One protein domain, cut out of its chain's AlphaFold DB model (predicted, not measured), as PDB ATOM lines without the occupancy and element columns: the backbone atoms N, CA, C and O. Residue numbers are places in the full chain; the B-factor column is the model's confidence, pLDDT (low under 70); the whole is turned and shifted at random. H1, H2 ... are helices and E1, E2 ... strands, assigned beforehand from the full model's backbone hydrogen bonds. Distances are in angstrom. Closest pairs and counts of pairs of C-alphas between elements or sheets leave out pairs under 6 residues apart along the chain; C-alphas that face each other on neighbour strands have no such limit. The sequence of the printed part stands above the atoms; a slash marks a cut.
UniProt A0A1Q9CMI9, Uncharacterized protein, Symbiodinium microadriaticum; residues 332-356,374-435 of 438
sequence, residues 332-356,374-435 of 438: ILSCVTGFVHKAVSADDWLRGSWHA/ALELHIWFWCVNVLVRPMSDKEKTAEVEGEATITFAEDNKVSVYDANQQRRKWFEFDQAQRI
ATOM      1  N   ILE A 332      30.504  44.296  -9.482       77.81
ATOM      2  CA  ILE A 332      31.878  44.429  -9.981       77.81
ATOM      3  C   ILE A 332      32.881  44.051  -8.892       77.81
ATOM      4  O   ILE A 332      32.859  44.594  -7.785       77.81
ATOM      5  N   LEU A 333      33.786  43.133  -9.242       76.75
ATOM      6  CA  LEU A 333      34.849  42.619  -8.382       76.75
ATOM      7  C   LEU A 333      35.996  43.635  -8.283       76.75
ATOM      8  O   LEU A 333      36.601  43.994  -9.291       76.75
ATOM      9  N   SER A 334      36.329  44.081  -7.074       72.44
ATOM     10  CA  SER A 334      37.558  44.828  -6.781       72.44
ATOM     11  C   SER A 334      38.395  44.030  -5.780       72.44
ATOM     12  O   SER A 334      38.005  43.843  -4.630       72.44
ATOM     13  N   CYS A 335      39.544  43.518  -6.213       66.31
ATOM     14  CA  CYS A 335      40.450  42.794  -5.321       66.31
ATOM     15  C   CYS A 335      41.318  43.791  -4.544       66.31
ATOM     16  O   CYS A 335      41.938  44.666  -5.150       66.31
ATOM     17  N   VAL A 336      41.366  43.656  -3.216       61.84
ATOM     18  CA  VAL A 336      42.234  44.456  -2.347       61.84
ATOM     19  C   VAL A 336      43.162  43.499  -1.611       61.84
ATOM     20  O   VAL A 336      42.781  42.843  -0.644       61.84
ATOM     21  N   THR A 337      44.403  43.413  -2.077       53.91
ATOM     22  CA  THR A 337      45.451  42.670  -1.378       53.91
ATOM     23  C   THR A 337      46.072  43.554  -0.303       53.91
ATOM     24  O   THR A 337      46.398  44.718  -0.544       53.91
ATOM     25  N   GLY A 338      46.214  43.019   0.910       46.59
ATOM     26  CA  GLY A 338      46.747  43.762   2.047       46.59
ATOM     27  C   GLY A 338      47.617  42.893   2.946       46.59
ATOM     28  O   GLY A 338      47.413  41.687   3.069       46.59
ATOM     29  N   PHE A 339      48.594  43.517   3.599       42.88
ATOM     30  CA  PHE A 339      49.375  42.864   4.645       42.88
ATOM     31  C   PHE A 339      48.627  42.998   5.969       42.88
ATOM     32  O   PHE A 339      48.407  44.114   6.443       42.88
ATOM     33  N   VAL A 340      48.244  41.874   6.576       47.78
ATOM     34  CA  VAL A 340      47.650  41.868   7.916       47.78
ATOM     35  C   VAL A 340      48.676  41.321   8.897       47.78
ATOM     36  O   VAL A 340      49.115  40.177   8.802       47.78
ATOM     37  N   HIS A 341      49.046  42.148   9.871       37.00
ATOM     38  CA  HIS A 341      49.795  41.695  11.035       37.00
ATOM     39  C   HIS A 341      48.821  41.059  12.025       37.00
ATOM     40  O   HIS A 341      48.091  41.764  12.720       37.00
ATOM     41  N   LYS A 342      48.796  39.723  12.094       40.03
ATOM     42  CA  LYS A 342      48.059  39.015  13.144       40.03
ATOM     43  C   LYS A 342      48.994  38.785  14.328       40.03
ATOM     44  O   LYS A 342      49.922  37.988  14.240       40.03
ATOM     45  N   ALA A 343      48.752  39.486  15.433       38.78
ATOM     46  CA  ALA A 343      49.362  39.133  16.708       38.78
ATOM     47  C   ALA A 343      48.710  37.831  17.198       38.78
ATOM     48  O   ALA A 343      47.496  37.780  17.398       38.78
ATOM     49  N   VAL A 344      49.500  36.767  17.335       41.78
ATOM     50  CA  VAL A 344      49.036  35.491  17.892       41.78
ATOM     51  C   VAL A 344      49.354  35.490  19.383       41.78
ATOM     52  O   VAL A 344      50.484  35.777  19.777       41.78
ATOM     53  N   SER A 345      48.360  35.193  20.220       40.41
ATOM     54  CA  SER A 345      48.587  35.000  21.653       40.41
ATOM     55  C   SER A 345      49.428  33.741  21.876       40.41
ATOM     56  O   SER A 345      49.148  32.691  21.299       40.41
ATOM     57  N   ALA A 346      50.437  33.817  22.746       40.56
ATOM     58  CA  ALA A 346      51.288  32.673  23.084       40.56
ATOM     59  C   ALA A 346      50.495  31.500  23.704       40.56
ATOM     60  O   ALA A 346      50.899  30.343  23.576       40.56
ATOM     61  N   ASP A 347      49.346  31.787  24.325       46.19
ATOM     62  CA  ASP A 347      48.487  30.778  24.952       46.19
ATOM     63  C   ASP A 347      47.780  29.864  23.934       46.19
ATOM     64  O   ASP A 347      47.507  28.706  24.255       46.19
ATOM     65  N   ASP A 348      47.517  30.345  22.713       49.50
ATOM     66  CA  ASP A 348      46.891  29.546  21.647       49.50
ATOM     67  C   ASP A 348      47.899  28.574  21.017       49.50
ATOM     68  O   ASP A 348      47.556  27.447  20.655       49.50
ATOM     69  N   TRP A 349      49.175  28.974  20.960       47.16
ATOM     70  CA  TRP A 349      50.267  28.138  20.460       47.16
ATOM     71  C   TRP A 349      50.537  26.936  21.372       47.16
ATOM     72  O   TRP A 349      50.710  25.812  20.902       47.16
ATOM     73  N   LEU A 350      50.537  27.152  22.693       42.59
ATOM     74  CA  LEU A 350      50.826  26.102  23.676       42.59
ATOM     75  C   LEU A 350      49.712  25.052  23.799       42.59
ATOM     76  O   LEU A 350      49.974  23.945  24.263       42.59
ATOM     77  N   ARG A 351      48.482  25.364  23.372       46.56
ATOM     78  CA  ARG A 351      47.337  24.437  23.447       46.56
ATOM     79  C   ARG A 351      47.172  23.544  22.218       46.56
ATOM     80  O   ARG A 351      46.294  22.686  22.226       46.56
ATOM     81  N   GLY A 352      47.977  23.725  21.166       36.03
ATOM     82  CA  GLY A 352      47.897  22.913  19.943       36.03
ATOM     83  C   GLY A 352      46.565  23.024  19.187       36.03
ATOM     84  O   GLY A 352      46.319  22.253  18.260       36.03
ATOM     85  N   SER A 353      45.698  23.970  19.559       38.62
ATOM     86  CA  SER A 353      44.400  24.191  18.931       38.62
ATOM     87  C   SER A 353      44.549  25.152  17.755       38.62
ATOM     88  O   SER A 353      44.407  26.365  17.896       38.62
ATOM     89  N   TRP A 354      44.820  24.601  16.574       39.38
ATOM     90  CA  TRP A 354      44.812  25.335  15.307       39.38
ATOM     91  C   TRP A 354      43.386  25.458  14.775       39.38
ATOM     92  O   TRP A 354      43.038  24.895  13.740       39.38
ATOM     93  N   HIS A 355      42.532  26.180  15.488       34.41
ATOM     94  CA  HIS A 355      41.322  26.696  14.867       34.41
ATOM     95  C   HIS A 355      41.601  28.138  14.479       34.41
ATOM     96  O   HIS A 355      42.063  28.928  15.302       34.41
ATOM     97  N   ALA A 356      41.357  28.477  13.213       37.72
ATOM     98  CA  ALA A 356      41.272  29.862  12.789       37.72
ATOM     99  C   ALA A 356      40.161  30.511  13.621       37.72
ATOM    100  O   ALA A 356      38.982  30.391  13.300       37.72
ATOM    101  N   ALA A 374      50.903  39.484  24.470       35.81
ATOM    102  CA  ALA A 374      51.388  38.583  23.426       35.81
ATOM    103  C   ALA A 374      52.873  38.867  23.149       35.81
ATOM    104  O   ALA A 374      53.264  40.008  22.912       35.81
ATOM    105  N   LEU A 375      53.699  37.821  23.224       32.94
ATOM    106  CA  LEU A 375      55.032  37.787  22.625       32.94
ATOM    107  C   LEU A 375      54.843  37.767  21.103       32.94
ATOM    108  O   LEU A 375      54.221  36.848  20.575       32.94
ATOM    109  N   GLU A 376      55.338  38.788  20.407       37.25
ATOM    110  CA  GLU A 376      55.171  38.929  18.959       37.25
ATOM    111  C   GLU A 376      56.046  37.922  18.200       37.25
ATOM    112  O   GLU A 376      57.242  38.117  17.993       37.25
ATOM    113  N   LEU A 377      55.431  36.832  17.743       36.88
ATOM    114  CA  LEU A 377      55.935  36.051  16.618       36.88
ATOM    115  C   LEU A 377      55.398  36.689  15.334       36.88
ATOM    116  O   LEU A 377      54.212  36.591  15.023       36.88
ATOM    117  N   HIS A 378      56.271  37.368  14.590       41.31
ATOM    118  CA  HIS A 378      55.932  37.952  13.292       41.31
ATOM    119  C   HIS A 378      55.794  36.857  12.228       41.31
ATOM    120  O   HIS A 378      56.729  36.585  11.475       41.31
ATOM    121  N   ILE A 379      54.620  36.234  12.150       49.81
ATOM    122  CA  ILE A 379      54.245  35.430  10.988       49.81
ATOM    123  C   ILE A 379      53.488  36.341  10.025       49.81
ATOM    124  O   ILE A 379      52.437  36.893  10.350       49.81
ATOM    125  N   TRP A 380      54.060  36.528   8.840       52.12
ATOM    126  CA  TRP A 380      53.463  37.320   7.776       52.12
ATOM    127  C   TRP A 380      52.508  36.423   6.993       52.12
ATOM    128  O   TRP A 380      52.950  35.602   6.192       52.12
ATOM    129  N   PHE A 381      51.205  36.566   7.230       65.81
ATOM    130  CA  PHE A 381      50.187  35.939   6.392       65.81
ATOM    131  C   PHE A 381      49.761  36.928   5.311       65.81
ATOM    132  O   PHE A 381      49.469  38.093   5.590       65.81
ATOM    133  N   TRP A 382      49.751  36.470   4.064       81.69
ATOM    134  CA  TRP A 382      49.132  37.224   2.981       81.69
ATOM    135  C   TRP A 382      47.630  37.049   3.120       81.69
ATOM    136  O   TRP A 382      47.150  35.928   3.011       81.69
ATOM    137  N   CYS A 383      46.927  38.145   3.403       87.19
ATOM    138  CA  CYS A 383      45.472  38.146   3.406       87.19
ATOM    139  C   CYS A 383      44.979  38.727   2.080       87.19
ATOM    140  O   CYS A 383      45.374  39.827   1.676       87.19
ATOM    141  N   VAL A 384      44.115  37.988   1.398       90.31
ATOM    142  CA  VAL A 384      43.477  38.395   0.153       90.31
ATOM    143  C   VAL A 384      42.004  38.619   0.440       90.31
ATOM    144  O   VAL A 384      41.236  37.673   0.599       90.31
ATOM    145  N   ASN A 385      41.610  39.890   0.486       93.81
ATOM    146  CA  ASN A 385      40.218  40.279   0.638       93.81
ATOM    147  C   ASN A 385      39.662  40.742  -0.707       93.81
ATOM    148  O   ASN A 385      40.357  41.362  -1.518       93.81
ATOM    149  N   VAL A 386      38.380  40.486  -0.932       96.38
ATOM    150  CA  VAL A 386      37.674  40.970  -2.111       96.38
ATOM    151  C   VAL A 386      36.527  41.879  -1.706       96.38
ATOM    152  O   VAL A 386      35.735  41.574  -0.815       96.38
ATOM    153  N   LEU A 387      36.457  43.029  -2.366       95.81
ATOM    154  CA  LEU A 387      35.417  44.017  -2.169       95.81
ATOM    155  C   LEU A 387      34.616  44.129  -3.457       95.81
ATOM    156  O   LEU A 387      35.152  44.380  -4.533       95.81
ATOM    157  N   VAL A 388      33.316  43.929  -3.359       95.31
ATOM    158  CA  VAL A 388      32.445  43.860  -4.524       95.31
ATOM    159  C   VAL A 388      31.445  44.994  -4.447       95.31
ATOM    160  O   VAL A 388      30.686  45.099  -3.483       95.31
ATOM    161  N   ARG A 389      31.457  45.864  -5.457       95.25
ATOM    162  CA  ARG A 389      30.535  47.002  -5.528       95.25
ATOM    163  C   ARG A 389      29.320  46.675  -6.392       95.25
ATOM    164  O   ARG A 389      29.460  45.886  -7.331       95.25
ATOM    165  N   PRO A 390      28.158  47.298  -6.141       92.00
ATOM    166  CA  PRO A 390      27.038  47.204  -7.061       92.00
ATOM    167  C   PRO A 390      27.437  47.823  -8.405       92.00
ATOM    168  O   PRO A 390      28.223  48.782  -8.456       92.00
ATOM    169  N   MET A 391      26.896  47.292  -9.498       89.62
ATOM    170  CA  MET A 391      26.957  47.984 -10.779       89.62
ATOM    171  C   MET A 391      26.124  49.261 -10.732       89.62
ATOM    172  O   MET A 391      25.011  49.298 -10.201       89.62
ATOM    173  N   SER A 392      26.672  50.308 -11.333       91.00
ATOM    174  CA  SER A 392      25.942  51.532 -11.632       91.00
ATOM    175  C   SER A 392      24.908  51.288 -12.732       91.00
ATOM    176  O   SER A 392      25.053  50.372 -13.539       91.00
ATOM    177  N   ASP A 393      23.882  52.134 -12.824       90.31
ATOM    178  CA  ASP A 393      22.815  51.950 -13.821       90.31
ATOM    179  C   ASP A 393      23.327  51.991 -15.270       90.31
ATOM    180  O   ASP A 393      22.796  51.302 -16.134       90.31
ATOM    181  N   LYS A 394      24.422  52.719 -15.523       90.19
ATOM    182  CA  LYS A 394      25.108  52.736 -16.826       90.19
ATOM    183  C   LYS A 394      25.791  51.408 -17.158       90.19
ATOM    184  O   LYS A 394      25.913  51.053 -18.325       90.19
ATOM    185  N   GLU A 395      26.273  50.697 -16.142       87.56
ATOM    186  CA  GLU A 395      26.909  49.386 -16.306       87.56
ATOM    187  C   GLU A 395      25.850  48.302 -16.509       87.56
ATOM    188  O   GLU A 395      26.030  47.448 -17.370       87.56
ATOM    189  N   LYS A 396      24.701  48.412 -15.826       87.06
ATOM    190  CA  LYS A 396      23.553  47.516 -16.032       87.06
ATOM    191  C   LYS A 396      23.065  47.522 -17.479       87.06
ATOM    192  O   LYS A 396      22.766  46.470 -18.020       87.06
ATOM    193  N   THR A 397      23.019  48.690 -18.126       87.62
ATOM    194  CA  THR A 397      22.595  48.793 -19.536       87.62
ATOM    195  C   THR A 397      23.571  48.162 -20.530       87.62
ATOM    196  O   THR A 397      23.195  47.931 -21.673       87.62
ATOM    197  N   ALA A 398      24.825  47.928 -20.130       84.69
ATOM    198  CA  ALA A 398      25.835  47.301 -20.980       84.69
ATOM    199  C   ALA A 398      25.898  45.774 -20.804       84.69
ATOM    200  O   ALA A 398      26.532  45.094 -21.611       84.69
ATOM    201  N   GLU A 399      25.278  45.235 -19.753       79.94
ATOM    202  CA  GLU A 399      25.253  43.803 -19.490       79.94
ATOM    203  C   GLU A 399      24.160  43.146 -20.339       79.94
ATOM    204  O   GLU A 399      23.018  43.601 -20.385       79.94
ATOM    205  N   VAL A 400      24.531  42.086 -21.055       77.44
ATOM    206  CA  VAL A 400      23.588  41.315 -21.869       77.44
ATOM    207  C   VAL A 400      22.591  40.640 -20.928       77.44
ATOM    208  O   VAL A 400      23.006  39.966 -19.984       77.44
ATOM    209  N   GLU A 401      21.289  40.812 -21.178       78.56
ATOM    210  CA  GLU A 401      20.227  40.126 -20.435       78.56
ATOM    211  C   GLU A 401      20.494  38.615 -20.439       78.56
ATOM    212  O   GLU A 401      20.447  37.965 -21.485       78.56
ATOM    213  N   GLY A 402      20.835  38.047 -19.281       68.31
ATOM    214  CA  GLY A 402      21.202  36.635 -19.227       68.31
ATOM    215  C   GLY A 402      21.418  36.084 -17.831       68.31
ATOM    216  O   GLY A 402      20.697  35.180 -17.442       68.31
ATOM    217  N   GLU A 403      22.364  36.608 -17.050       72.31
ATOM    218  CA  GLU A 403      22.664  36.097 -15.704       72.31
ATOM    219  C   GLU A 403      23.517  37.108 -14.923       72.31
ATOM    220  O   GLU A 403      24.410  37.726 -15.493       72.31
ATOM    221  N   ALA A 404      23.284  37.253 -13.611       69.94
ATOM    222  CA  ALA A 404      24.124  38.100 -12.765       69.94
ATOM    223  C   ALA A 404      25.581  37.601 -12.798       69.94
ATOM    224  O   ALA A 404      25.866  36.474 -12.373       69.94
ATOM    225  N   THR A 405      26.497  38.459 -13.264       86.81
ATOM    226  CA  THR A 405      27.915  38.113 -13.470       86.81
ATOM    227  C   THR A 405      28.622  37.652 -12.192       86.81
ATOM    228  O   THR A 405      29.579  36.883 -12.267       86.81
ATOM    229  N   ILE A 406      28.165  38.075 -11.008       93.56
ATOM    230  CA  ILE A 406      28.803  37.740  -9.728       93.56
ATOM    231  C   ILE A 406      27.767  37.243  -8.722       93.56
ATOM    232  O   ILE A 406      26.756  37.902  -8.488       93.56
ATOM    233  N   THR A 407      28.056  36.118  -8.069       93.62
ATOM    234  CA  THR A 407      27.255  35.584  -6.955       93.62
ATOM    235  C   THR A 407      28.133  35.210  -5.771       93.62
ATOM    236  O   THR A 407      29.299  34.866  -5.939       93.62
ATOM    237  N   PHE A 408      27.578  35.254  -4.561       94.00
ATOM    238  CA  PHE A 408      28.284  34.847  -3.344       94.00
ATOM    239  C   PHE A 408      27.651  33.571  -2.819       94.00
ATOM    240  O   PHE A 408      26.426  33.490  -2.773       94.00
ATOM    241  N   ALA A 409      28.477  32.609  -2.418       94.00
ATOM    242  CA  ALA A 409      28.008  31.431  -1.688       94.00
ATOM    243  C   ALA A 409      28.209  31.586  -0.176       94.00
ATOM    244  O   ALA A 409      27.361  31.166   0.601       94.00
ATOM    245  N   GLU A 410      29.324  32.196   0.230       95.06
ATOM    246  CA  GLU A 410      29.747  32.364   1.625       95.06
ATOM    247  C   GLU A 410      30.458  33.722   1.775       95.06
ATOM    248  O   GLU A 410      30.818  34.354   0.776       95.06
ATOM    249  N   ASP A 411      30.735  34.141   3.015       95.44
ATOM    250  CA  ASP A 411      31.465  35.383   3.343       95.44
ATOM    251  C   ASP A 411      32.899  35.422   2.800       95.44
ATOM    252  O   ASP A 411      33.586  36.430   2.925       95.44
ATOM    253  N   ASN A 412      33.377  34.332   2.213       96.88
ATOM    254  CA  ASN A 412      34.707  34.190   1.643       96.88
ATOM    255  C   ASN A 412      34.696  33.551   0.241       96.88
ATOM    256  O   ASN A 412      35.764  33.336  -0.329       96.88
ATOM    257  N   LYS A 413      33.516  33.261  -0.333       97.25
ATOM    258  CA  LYS A 413      33.376  32.599  -1.640       97.25
ATOM    259  C   LYS A 413      32.569  33.424  -2.618       97.25
ATOM    260  O   LYS A 413      31.362  33.613  -2.452       97.25
ATOM    261  N   VAL A 414      33.230  33.821  -3.700       97.31
ATOM    262  CA  VAL A 414      32.626  34.566  -4.807       97.31
ATOM    263  C   VAL A 414      32.724  33.734  -6.075       97.31
ATOM    264  O   VAL A 414      33.795  33.224  -6.400       97.31
ATOM    265  N   SER A 415      31.626  33.598  -6.813       96.12
ATOM    266  CA  SER A 415      31.653  33.088  -8.181       96.12
ATOM    267  C   SER A 415      31.496  34.198  -9.197       96.12
ATOM    268  O   SER A 415      30.710  35.125  -9.009       96.12
ATOM    269  N   VAL A 416      32.231  34.050 -10.295       95.38
ATOM    270  CA  VAL A 416      32.106  34.881 -11.490       95.38
ATOM    271  C   VAL A 416      31.617  33.995 -12.629       95.38
ATOM    272  O   VAL A 416      32.191  32.929 -12.886       95.38
ATOM    273  N   TYR A 417      30.537  34.411 -13.283       92.31
ATOM    274  CA  TYR A 417      30.034  33.766 -14.485       92.31
ATOM    275  C   TYR A 417      30.873  34.199 -15.690       92.31
ATOM    276  O   TYR A 417      31.050  35.387 -15.949       92.31
ATOM    277  N   ASP A 418      31.421  33.225 -16.412       85.88
ATOM    278  CA  ASP A 418      32.212  33.451 -17.618       85.88
ATOM    279  C   ASP A 418      31.361  33.065 -18.832       85.88
ATOM    280  O   ASP A 418      31.205  31.877 -19.132       85.88
ATOM    281  N   ALA A 419      30.799  34.067 -19.517       85.00
ATOM    282  CA  ALA A 419      29.901  33.867 -20.656       85.00
ATOM    283  C   ALA A 419      30.540  33.025 -21.776       85.00
ATOM    284  O   ALA A 419      29.856  32.227 -22.414       85.00
ATOM    285  N   ASN A 420      31.862  33.129 -21.962       85.38
ATOM    286  CA  ASN A 420      32.581  32.359 -22.980       85.38
ATOM    287  C   ASN A 420      32.654  30.869 -22.642       85.38
ATOM    288  O   ASN A 420      32.766  30.030 -23.531       85.38
ATOM    289  N   GLN A 421      32.643  30.535 -21.351       85.75
ATOM    290  CA  GLN A 421      32.817  29.165 -20.877       85.75
ATOM    291  C   GLN A 421      31.509  28.538 -20.392       85.75
ATOM    292  O   GLN A 421      31.533  27.372 -20.002       85.75
ATOM    293  N   GLN A 422      30.408  29.305 -20.381       87.62
ATOM    294  CA  GLN A 422      29.095  28.909 -19.856       87.62
ATOM    295  C   GLN A 422      29.191  28.212 -18.488       87.62
ATOM    296  O   GLN A 422      28.459  27.274 -18.180       87.62
ATOM    297  N   ARG A 423      30.159  28.631 -17.664       90.56
ATOM    298  CA  ARG A 423      30.428  28.022 -16.359       90.56
ATOM    299  C   ARG A 423      30.797  29.080 -15.337       90.56
ATOM    300  O   ARG A 423      31.483  30.056 -15.642       90.56
ATOM    301  N   ARG A 424      30.387  28.834 -14.095       92.88
ATOM    302  CA  ARG A 424      30.778  29.642 -12.939       92.88
ATOM    303  C   ARG A 424      32.148  29.192 -12.445       92.88
ATOM    304  O   ARG A 424      32.369  28.003 -12.216       92.88
ATOM    305  N   LYS A 425      33.066  30.142 -12.273       96.06
ATOM    306  CA  LYS A 425      34.340  29.920 -11.576       96.06
ATOM    307  C   LYS A 425      34.206  30.425 -10.152       96.06
ATOM    308  O   LYS A 425      33.780  31.558  -9.960       96.06
ATOM    309  N   TRP A 426      34.566  29.588  -9.186       96.25
ATOM    310  CA  TRP A 426      34.551  29.925  -7.766       96.25
ATOM    311  C   TRP A 426      35.934  30.368  -7.308       96.25
ATOM    312  O   TRP A 426      36.938  29.755  -7.670       96.25
ATOM    313  N   PHE A 427      35.961  31.421  -6.502       96.50
ATOM    314  CA  PHE A 427      37.154  31.976  -5.891       96.50
ATOM    315  C   PHE A 427      36.950  32.032  -4.379       96.50
ATOM    316  O   PHE A 427      35.916  32.510  -3.906       96.50
ATOM    317  N   GLU A 428      37.942  31.532  -3.648       96.25
ATOM    318  CA  GLU A 428      38.019  31.586  -2.189       96.25
ATOM    319  C   GLU A 428      38.993  32.692  -1.772       96.25
ATOM    320  O   GLU A 428      40.089  32.813  -2.321       96.25
ATOM    321  N   PHE A 429      38.564  33.504  -0.814       95.88
ATOM    322  CA  PHE A 429      39.293  34.637  -0.252       95.88
ATOM    323  C   PHE A 429      39.400  34.477   1.266       95.88
ATOM    324  O   PHE A 429      38.780  33.590   1.844       95.88
ATOM    325  N   ASP A 430      40.149  35.345   1.940       94.88
ATOM    326  CA  ASP A 430      40.072  35.424   3.403       94.88
ATOM    327  C   ASP A 430      38.766  36.099   3.841       94.88
ATOM    328  O   ASP A 430      38.156  35.714   4.838       94.88
ATOM    329  N   GLN A 431      38.306  37.084   3.060       94.81
ATOM    330  CA  GLN A 431      37.019  37.742   3.245       94.81
ATOM    331  C   GLN A 431      36.496  38.329   1.928       94.81
ATOM    332  O   GLN A 431      37.243  38.924   1.152       94.81
ATOM    333  N   ALA A 432      35.192  38.218   1.702       96.44
ATOM    334  CA  ALA A 432      34.458  38.773   0.579       96.44
ATOM    335  C   ALA A 432      33.338  39.687   1.090       96.44
ATOM    336  O   ALA A 432      32.386  39.240   1.724       96.44
ATOM    337  N   GLN A 433      33.441  40.989   0.821       94.88
ATOM    338  CA  GLN A 433      32.487  41.987   1.309       94.88
ATOM    339  C   GLN A 433      31.699  42.629   0.165       94.88
ATOM    340  O   GLN A 433      32.264  43.033  -0.853       94.88
ATOM    341  N   ARG A 434      30.385  42.784   0.366       92.12
ATOM    342  CA  ARG A 434      29.510  43.575  -0.510       92.12
ATOM    343  C   ARG A 434      29.471  45.020  -0.027       92.12
ATOM    344  O   ARG A 434      29.067  45.282   1.105       92.12
ATOM    345  N   ILE A 435      29.831  45.965  -0.892       92.06
ATOM    346  CA  ILE A 435      29.599  47.385  -0.615       92.06
ATOM    347  C   ILE A 435      28.106  47.658  -0.787       92.06
ATOM    348  O   ILE A 435      27.563  47.485  -1.877       92.06
TER     349      ILE A 435
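What this domain is: This is residues 332 to 356 and 374 to 435 of the 438 residues of an uncharacterized protein of Symbiodinium microadriaticum (UniProt A0A1Q9CMI9). Two small three-stranded sheets lie partly face to face with their strands crossed, a small sandwich, and the long ribbon of E1 and E2 runs on well beyond it toward H1. H2 lies toward the opposite end of the long axis, and residues 348 to 356 stick out. The printed part has 87 residues, with two named helices and six named strands in the order E1 H1 E2 H2 E3 E4 E5 E6; it is mostly strand. One sheet, in the order E1 E2 E6, is mixed, and the other, E3 E4 E5, is antiparallel. The whole is a rod of 55 by 23 by 17 A, only just extended, close to loose, with a radius of gyration of the C-alphas of 18.2 A.

Where its parts are: E1, residues 332 to 341, begins at C-alpha 332 (31.878, 44.429, -9.981) and is 27.8 A long. H1 is residues 346 to 350. E2, residues 380 to 390, is the longest strand, 31.9 A from C-alpha 380 (53.463, 37.320, 7.776) to C-alpha 390. H2 is residues 393 to 396, and E3 is residues 406 to 410. E4, residues 413 to 418, is 16.0 A long, and E5, residues 423 to 428, is 16.5 A long. E6, residues 431 to 434, ends at C-alpha 434 (29.510, 43.575, -0.510).

How they stand to each other: E1 and E2 are antiparallel neighbours at 154 degrees, with N 334 and O 387 2.8 A apart, within hydrogen-bond range. E6 is parallel to E2 at 17 degrees, with N 386 and O 431 within range at 2.8 A. This sheet is only just strongly twisted, its C-alphas up to 4.3 A off its best plane. E3, E4 and E5 form a meander, each strand the antiparallel neighbour of the one before. The hairpin E3 and E4 has N 415 and O 407 at 2.8 A; the hairpin E4 and E5 has N 427 and O 414 at 2.8 A. The two sheets form a sandwich, two sheets face to face, with the strands of the one at 40 degrees to those of the other. The closest C-alphas of E4 and E6, those of Lys 413 and Ala 432, are 6.6 A apart. H1 and H2 are apart, and neither is on a sheet. In H1 the O i to N i+4 pair is within hydrogen-bond range; H2 is too short for such a pair.

The domain as a whole: The C-alphas of Leu 350 and Thr 397, the two farthest apart, are 56.4 A apart. Residues 357 to 373 are not printed, and C-alphas 356 and 374 are 17.1 A apart across the cut. Of the links that are printed whole, none is long. The mean pLDDT of the printed part is 73.8, and residues 335 to 356, 374 to 381, 402 and 404 are under 70.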